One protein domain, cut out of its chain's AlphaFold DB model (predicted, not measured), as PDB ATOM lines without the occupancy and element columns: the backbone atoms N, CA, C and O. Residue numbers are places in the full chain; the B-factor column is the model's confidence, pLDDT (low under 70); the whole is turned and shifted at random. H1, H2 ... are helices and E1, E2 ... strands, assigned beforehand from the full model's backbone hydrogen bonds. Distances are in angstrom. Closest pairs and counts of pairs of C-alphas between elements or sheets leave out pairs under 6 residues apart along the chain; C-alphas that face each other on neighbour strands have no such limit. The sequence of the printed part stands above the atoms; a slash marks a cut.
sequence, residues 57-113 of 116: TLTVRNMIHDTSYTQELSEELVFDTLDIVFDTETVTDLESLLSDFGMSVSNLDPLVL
ATOM      1  N   THR A  57     177.452 148.582 165.490       71.00
ATOM      2  CA  THR A  57     176.328 147.677 165.736       71.00
ATOM      3  C   THR A  57     176.795 146.236 165.631       71.00
ATOM      4  O   THR A  57     177.293 145.835 164.582       71.00
ATOM      5  N   LEU A  58     176.595 145.454 166.685       78.31
ATOM      6  CA  LEU A  58     176.808 144.012 166.662       78.31
ATOM      7  C   LEU A  58     175.497 143.336 166.275       78.31
ATOM      8  O   LEU A  58     174.475 143.595 166.906       78.31
ATOM      9  N   THR A  59     175.519 142.493 165.242       81.38
ATOM     10  CA  THR A  59     174.346 141.716 164.823       81.38
ATOM     11  C   THR A  59     174.629 140.233 164.985       81.38
ATOM     12  O   THR A  59     175.505 139.698 164.313       81.38
ATOM     13  N   VAL A  60     173.868 139.570 165.850       82.06
ATOM     14  CA  VAL A  60     173.856 138.109 165.972       82.06
ATOM     15  C   VAL A  60     172.708 137.592 165.123       82.06
ATOM     16  O   VAL A  60     171.558 137.964 165.357       82.06
ATOM     17  N   ARG A  61     173.004 136.749 164.131       81.88
ATOM     18  CA  ARG A  61     171.989 136.119 163.283       81.88
ATOM     19  C   ARG A  61     171.981 134.616 163.500       81.88
ATOM     20  O   ARG A  61     173.003 133.954 163.370       81.88
ATOM     21  N   ASN A  62     170.803 134.086 163.781       82.25
ATOM     22  CA  ASN A  62     170.550 132.662 163.836       82.25
ATOM     23  C   ASN A  62     170.100 132.182 162.451       82.25
ATOM     24  O   ASN A  62     169.004 132.501 161.991       82.25
ATOM     25  N   MET A  63     170.954 131.411 161.779       79.94
ATOM     26  CA  MET A  63     170.696 130.946 160.411       79.94
ATOM     27  C   MET A  63     169.680 129.795 160.335       79.94
ATOM     28  O   MET A  63     169.178 129.508 159.252       79.94
ATOM     29  N   ILE A  64     169.364 129.144 161.460       82.00
ATOM     30  CA  ILE A  64     168.410 128.025 161.523       82.00
ATOM     31  C   ILE A  64     166.973 128.554 161.575       82.00
ATOM     32  O   ILE A  64     166.103 128.051 160.866       82.00
ATOM     33  N   HIS A  65     166.732 129.580 162.393       81.19
ATOM     34  CA  HIS A  65     165.396 130.136 162.634       81.19
ATOM     35  C   HIS A  65     165.131 131.457 161.898       81.19
ATOM     36  O   HIS A  65     164.060 132.035 162.060       81.19
ATOM     37  N   ASP A  66     166.095 131.932 161.102       80.94
ATOM     38  CA  ASP A  66     166.066 133.228 160.407       80.94
ATOM     39  C   ASP A  66     165.744 134.412 161.342       80.94
ATOM     40  O   ASP A  66     165.051 135.361 160.979       80.94
ATOM     41  N   THR A  67     166.256 134.357 162.575       80.88
ATOM     42  CA  THR A  67     166.123 135.429 163.571       80.88
ATOM     43  C   THR A  67     167.426 136.211 163.710       80.88
ATOM     44  O   THR A  67     168.520 135.691 163.479       80.88
ATOM     45  N   SER A  68     167.334 137.491 164.078       84.38
ATOM     46  CA  SER A  68     168.509 138.341 164.289       84.38
ATOM     47  C   SER A  68     168.310 139.336 165.425       84.38
ATOM     48  O   SER A  68     167.235 139.919 165.546       84.38
ATOM     49  N   TYR A  69     169.374 139.591 166.182       81.56
ATOM     50  CA  TYR A  69     169.444 140.612 167.222       81.56
ATOM     51  C   TYR A  69     170.561 141.601 166.907       81.56
ATOM     52  O   TYR A  69     171.691 141.186 166.657       81.56
ATOM     53  N   THR A  70     170.257 142.898 166.954       82.44
ATOM     54  CA  THR A  70     171.236 143.966 166.733       82.44
ATOM     55  C   THR A  70     171.348 144.844 167.973       82.44
ATOM     56  O   THR A  70     170.352 145.403 168.426       82.44
ATOM     57  N   GLN A  71     172.569 145.018 168.476       78.88
ATOM     58  CA  GLN A  71     172.882 145.884 169.610       78.88
ATOM     59  C   GLN A  71     173.804 147.023 169.188       78.88
ATOM     60  O   GLN A  71     174.811 146.810 168.514       78.88
ATOM     61  N   GLU A  72     173.484 148.235 169.637       73.62
ATOM     62  CA  GLU A  72     174.373 149.392 169.530       73.62
ATOM     63  C   GLU A  72     175.425 149.340 170.638       73.62
ATOM     64  O   GLU A  72     175.073 149.224 171.815       73.62
ATOM     65  N   LEU A  73     176.702 149.431 170.268       70.25
ATOM     66  CA  LEU A  73     177.818 149.464 171.210       70.25
ATOM     67  C   LEU A  73     178.171 150.923 171.516       70.25
ATOM     68  O   LEU A  73     178.438 151.713 170.609       70.25
ATOM     69  N   SER A  74     178.133 151.290 172.799       56.88
ATOM     70  CA  SER A  74     178.286 152.673 173.270       56.88
ATOM     71  C   SER A  74     179.700 153.047 173.727       56.88
ATOM     72  O   SER A  74     179.931 154.208 174.062       56.88
ATOM     73  N   GLU A  75     180.639 152.101 173.772       57.00
ATOM     74  CA  GLU A  75     182.009 152.346 174.242       57.00
ATOM     75  C   GLU A  75     183.005 152.543 173.087       57.00
ATOM     76  O   GLU A  75     182.764 152.114 171.958       57.00
ATOM     77  N   GLU A  76     184.108 153.256 173.364       48.28
ATOM     78  CA  GLU A  76     185.149 153.649 172.399       48.28
ATOM     79  C   GLU A  76     185.915 152.431 171.852       48.28
ATOM     80  O   GLU A  76     187.051 152.152 172.228       48.28
ATOM     81  N   LEU A  77     185.296 151.705 170.928       50.91
ATOM     82  CA  LEU A  77     185.934 150.629 170.185       50.91
ATOM     83  C   LEU A  77     186.824 151.237 169.092       50.91
ATOM     84  O   LEU A  77     186.344 151.812 168.113       50.91
ATOM     85  N   VAL A  78     188.141 151.147 169.280       45.97
ATOM     86  CA  VAL A  78     189.134 151.556 168.280       45.97
ATOM     87  C   VAL A  78     189.411 150.361 167.371       45.97
ATOM     88  O   VAL A  78     190.339 149.596 167.618       45.97
ATOM     89  N   PHE A  79     188.601 150.185 166.326       46.44
ATOM     90  CA  PHE A  79     188.900 149.231 165.258       46.44
ATOM     91  C   PHE A  79     189.324 149.985 163.998       46.44
ATOM     92  O   PHE A  79     188.522 150.676 163.370       46.44
ATOM     93  N   ASP A  80     190.592 149.842 163.609       40.69
ATOM     94  CA  ASP A  80     191.036 150.166 162.255       40.69
ATOM     95  C   ASP A  80     190.585 149.017 161.347       40.69
ATOM     96  O   ASP A  80     191.284 148.021 161.190       40.69
ATOM     97  N   THR A  81     189.392 149.178 160.769       47.88
ATOM     98  CA  THR A  81     188.714 148.273 159.821       47.88
ATOM     99  C   THR A  81     188.194 146.958 160.413       47.88
ATOM    100  O   THR A  81     188.952 146.209 161.014       47.88
ATOM    101  N   LEU A  82     186.895 146.679 160.218       47.84
ATOM    102  CA  LEU A  82     186.329 145.426 159.678       47.84
ATOM    103  C   LEU A  82     184.831 145.297 160.030       47.84
ATOM    104  O   LEU A  82     184.454 145.336 161.199       47.84
ATOM    105  N   ASP A  83     184.001 145.039 159.016       50.66
ATOM    106  CA  ASP A  83     182.800 144.220 159.198       50.66
ATOM    107  C   ASP A  83     183.296 142.779 159.392       50.66
ATOM    108  O   ASP A  83     183.622 142.096 158.419       50.66
ATOM    109  N   ILE A  84     183.478 142.335 160.640       63.84
ATOM    110  CA  ILE A  84     183.926 140.964 160.908       63.84
ATOM    111  C   ILE A  84     182.699 140.058 160.975       63.84
ATOM    112  O   ILE A  84     181.860 140.201 161.862       63.84
ATOM    113  N   VAL A  85     182.602 139.124 160.032       63.41
ATOM    114  CA  VAL A  85     181.629 138.030 160.079       63.41
ATOM    115  C   VAL A  85     182.334 136.825 160.684       63.41
ATOM    116  O   VAL A  85     183.345 136.368 160.152       63.41
ATOM    117  N   PHE A  86     181.814 136.339 161.804       70.62
ATOM    118  CA  PHE A  86     182.281 135.120 162.448       70.62
ATOM    119  C   PHE A  86     181.220 134.040 162.267       70.62
ATOM    120  O   PHE A  86     180.074 134.232 162.673       70.62
ATOM    121  N   ASP A  87     181.609 132.907 161.691       71.31
ATOM    122  CA  ASP A  87     180.788 131.701 161.706       71.31
ATOM    123  C   ASP A  87     181.103 130.932 162.994       71.31
ATOM    124  O   ASP A  87     182.168 130.331 163.132       71.31
ATOM    125  N   THR A  88     180.201 131.001 163.971       75.94
ATOM    126  CA  THR A  88     180.299 130.232 165.220       75.94
ATOM    127  C   THR A  88     179.367 129.031 165.147       75.94
ATOM    128  O   THR A  88     178.177 129.196 164.878       75.94
ATOM    129  N   GLU A  89     179.878 127.832 165.421       75.25
ATOM    130  CA  GLU A  89     179.076 126.603 165.358       75.25
ATOM    131  C   GLU A  89     178.352 126.308 166.680       75.25
ATOM    132  O   GLU A  89     177.287 125.688 166.676       75.25
ATOM    133  N   THR A  90     178.897 126.768 167.814       77.88
ATOM    134  CA  THR A  90     178.331 126.515 169.145       77.88
ATOM    135  C   THR A  90     178.049 127.796 169.930       77.88
ATOM    136  O   THR A  90     178.653 128.845 169.709       77.88
ATOM    137  N   VAL A  91     177.139 127.699 170.907       74.25
ATOM    138  CA  VAL A  91     176.827 128.801 171.837       74.25
ATOM    139  C   VAL A  91     178.053 129.178 172.676       74.25
ATOM    140  O   VAL A  91     178.243 130.349 172.972       74.25
ATOM    141  N   THR A  92     178.919 128.219 173.005       79.50
ATOM    142  CA  THR A  92     180.153 128.463 173.769       79.50
ATOM    143  C   THR A  92     181.188 129.255 172.963       79.50
ATOM    144  O   THR A  92     181.869 130.121 173.519       79.50
ATOM    145  N   ASP A  93     181.283 129.013 171.652       80.69
ATOM    146  CA  ASP A  93     182.139 129.809 170.760       80.69
ATOM    147  C   ASP A  93     181.615 131.246 170.645       80.69
ATOM    148  O   ASP A  93     182.384 132.206 170.709       80.69
ATOM    149  N   LEU A  94     180.290 131.395 170.552       80.19
ATOM    150  CA  LEU A  94     179.623 132.695 170.550       80.19
ATOM    151  C   LEU A  94     179.807 133.440 171.884       80.19
ATOM    152  O   LEU A  94     180.080 134.637 171.875       80.19
ATOM    153  N   GLU A  95     179.702 132.759 173.028       81.75
ATOM    154  CA  GLU A  95     179.969 133.331 174.358       81.75
ATOM    155  C   GLU A  95     181.409 133.828 174.489       81.75
ATOM    156  O   GLU A  95     181.634 134.935 174.978       81.75
ATOM    157  N   SER A  96     182.371 133.029 174.024       82.00
ATOM    158  CA  SER A  96     183.790 133.388 174.053       82.00
ATOM    159  C   SER A  96     184.042 134.641 173.214       82.00
ATOM    160  O   SER A  96     184.640 135.596 173.706       82.00
ATOM    161  N   LEU A  97     183.484 134.689 172.000       81.69
ATOM    162  CA  LEU A  97     183.573 135.852 171.120       81.69
ATOM    163  C   LEU A  97     182.942 137.099 171.754       81.69
ATOM    164  O   LEU A  97     183.555 138.157 171.775       81.69
ATOM    165  N   LEU A  98     181.723 136.991 172.288       78.81
ATOM    166  CA  LEU A  98     181.027 138.122 172.911       78.81
ATOM    167  C   LEU A  98     181.768 138.646 174.143       78.81
ATOM    168  O   LEU A  98     181.779 139.858 174.373       78.81
ATOM    169  N   SER A  99     182.430 137.764 174.894       80.19
ATOM    170  CA  SER A  99     183.218 138.153 176.063       80.19
ATOM    171  C   SER A  99     184.410 139.052 175.709       80.19
ATOM    172  O   SER A  99     184.696 139.984 176.463       80.19
ATOM    173  N   ASP A 100     185.020 138.873 174.529       77.75
ATOM    174  CA  ASP A 100     186.093 139.747 174.025       77.75
ATOM    175  C   ASP A 100     185.595 141.178 173.756       77.75
ATOM    176  O   ASP A 100     186.362 142.141 173.834       77.75
ATOM    177  N   PHE A 101     184.293 141.335 173.501       72.50
ATOM    178  CA  PHE A 101     183.620 142.628 173.348       72.50
ATOM    179  C   PHE A 101     182.954 143.119 174.644       72.50
ATOM    180  O   PHE A 101     182.218 144.105 174.619       72.50
ATOM    181  N   GLY A 102     183.183 142.447 175.779       70.50
ATOM    182  CA  GLY A 102     182.563 142.789 177.063       70.50
ATOM    183  C   GLY A 102     181.054 142.522 177.120       70.50
ATOM    184  O   GLY A 102     180.362 143.090 177.964       70.50
ATOM    185  N   MET A 103     180.532 141.678 176.228       75.62
ATOM    186  CA  MET A 103     179.117 141.319 176.146       75.62
ATOM    187  C   MET A 103     178.856 139.927 176.726       75.62
ATOM    188  O   MET A 103     179.711 139.045 176.696       75.62
ATOM    189  N   SER A 104     177.638 139.707 177.223       77.94
ATOM    190  CA  SER A 104     177.143 138.381 177.598       77.94
ATOM    191  C   SER A 104     176.028 137.954 176.650       77.94
ATOM    192  O   SER A 104     175.213 138.780 176.240       77.94
ATOM    193  N   VAL A 105     175.913 136.652 176.371       76.88
ATOM    194  CA  VAL A 105     174.735 136.092 175.682       76.88
ATOM    195  C   VAL A 105     173.429 136.427 176.401       76.88
ATOM    196  O   VAL A 105     172.409 136.617 175.753       76.88
ATOM    197  N   SER A 106     173.464 136.626 177.721       75.75
ATOM    198  CA  SER A 106     172.307 137.080 178.508       75.75
ATOM    199  C   SER A 106     171.783 138.463 178.091       75.75
ATOM    200  O   SER A 106     170.688 138.849 178.489       75.75
ATOM    201  N   ASN A 107     172.572 139.241 177.343       71.75
ATOM    202  CA  ASN A 107     172.173 140.539 176.800       71.75
ATOM    203  C   ASN A 107     171.508 140.436 175.420       71.75
ATOM    204  O   ASN A 107     171.078 141.459 174.894       71.75
ATOM    205  N   LEU A 108     171.452 139.243 174.825       75.94
ATOM    206  CA  LEU A 108     170.777 138.995 173.557       75.94
ATOM    207  C   LEU A 108     169.297 138.672 173.792       75.94
ATOM    208  O   LEU A 108     168.914 138.165 174.847       75.94
ATOM    209  N   ASP A 109     168.465 138.936 172.784       73.81
ATOM    210  CA  ASP A 109     167.069 138.496 172.790       73.81
ATOM    211  C   ASP A 109     167.001 136.948 172.844       73.81
ATOM    212  O   ASP A 109     167.625 136.289 172.001       73.81
ATOM    213  N   PRO A 110     166.251 136.349 173.793       70.38
ATOM    214  CA  PRO A 110     166.080 134.898 173.905       70.38
ATOM    215  C   PRO A 110     165.644 134.210 172.602       70.38
ATOM    216  O   PRO A 110     166.032 133.072 172.340       70.38
ATOM    217  N   LEU A 111     164.907 134.912 171.730       68.56
ATOM    218  CA  LEU A 111     164.470 134.401 170.424       68.56
ATOM    219  C   LEU A 111     165.630 134.092 169.460       68.56
ATOM    220  O   LEU A 111     165.435 133.415 168.449       68.56
ATOM    221  N   VAL A 112     166.838 134.583 169.746       70.56
ATOM    222  CA  VAL A 112     168.042 134.335 168.938       70.56
ATOM    223  C   VAL A 112     168.841 133.134 169.444       70.56
ATOM    224  O   VAL A 112     169.540 132.494 168.657       70.56
ATOM    225  N   LEU A 113     168.711 132.772 170.723       64.56
ATOM    226  CA  LEU A 113     169.565 131.786 171.394       64.56
ATOM    227  C   LEU A 113     169.016 130.352 171.412       64.56
ATOM    228  O   LEU A 113     169.565 129.512 172.119       64.56
TER     229      LEU A 113
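This is residues 57 to 113 of the 116 residues of the protein "RING-type domain-containing protein" of Dehalococcoidia bacterium (UniProt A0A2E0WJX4). A two-stranded hairpin, E1 and E2, lies over one helix, H1, set off from it and running nearly the same way as E2. A wide loop, residues 74 to 90, joins them, and the tail, residues 101 to 113, folds back from H1 toward the hairpin. The 57 printed residues hold, in order, E1, E2 and H1, a mixed class with under half in named elements; the whole is compact, radius of gyration of the C-alphas 11.5 A, yet elongated, spanning 32 by 19 by 19 A.

E1 is residues 57 to 62, from C-alpha 57 at (176.328, 147.677, 165.736). E2, residues 67 to 73, is 19.8 A long. H1, residues 91 to 100, is 14.5 A long and ends at C-alpha 100, (186.093, 139.747, 174.025).

E1 and E2 form an antiparallel hairpin at 162 degrees, with N 60 and O 69 2.8 A apart, within hydrogen-bond range. E1 and H1 are apart. In H1 every O i to N i+4 pair is within hydrogen-bond range.

The C-alphas farthest apart, of His 65 and Asp 80, are 32.5 A apart. The printed part has no cut. The link E2 to H1 is long. Residues 74 to 85, 111 and 113 have pLDDT under 70.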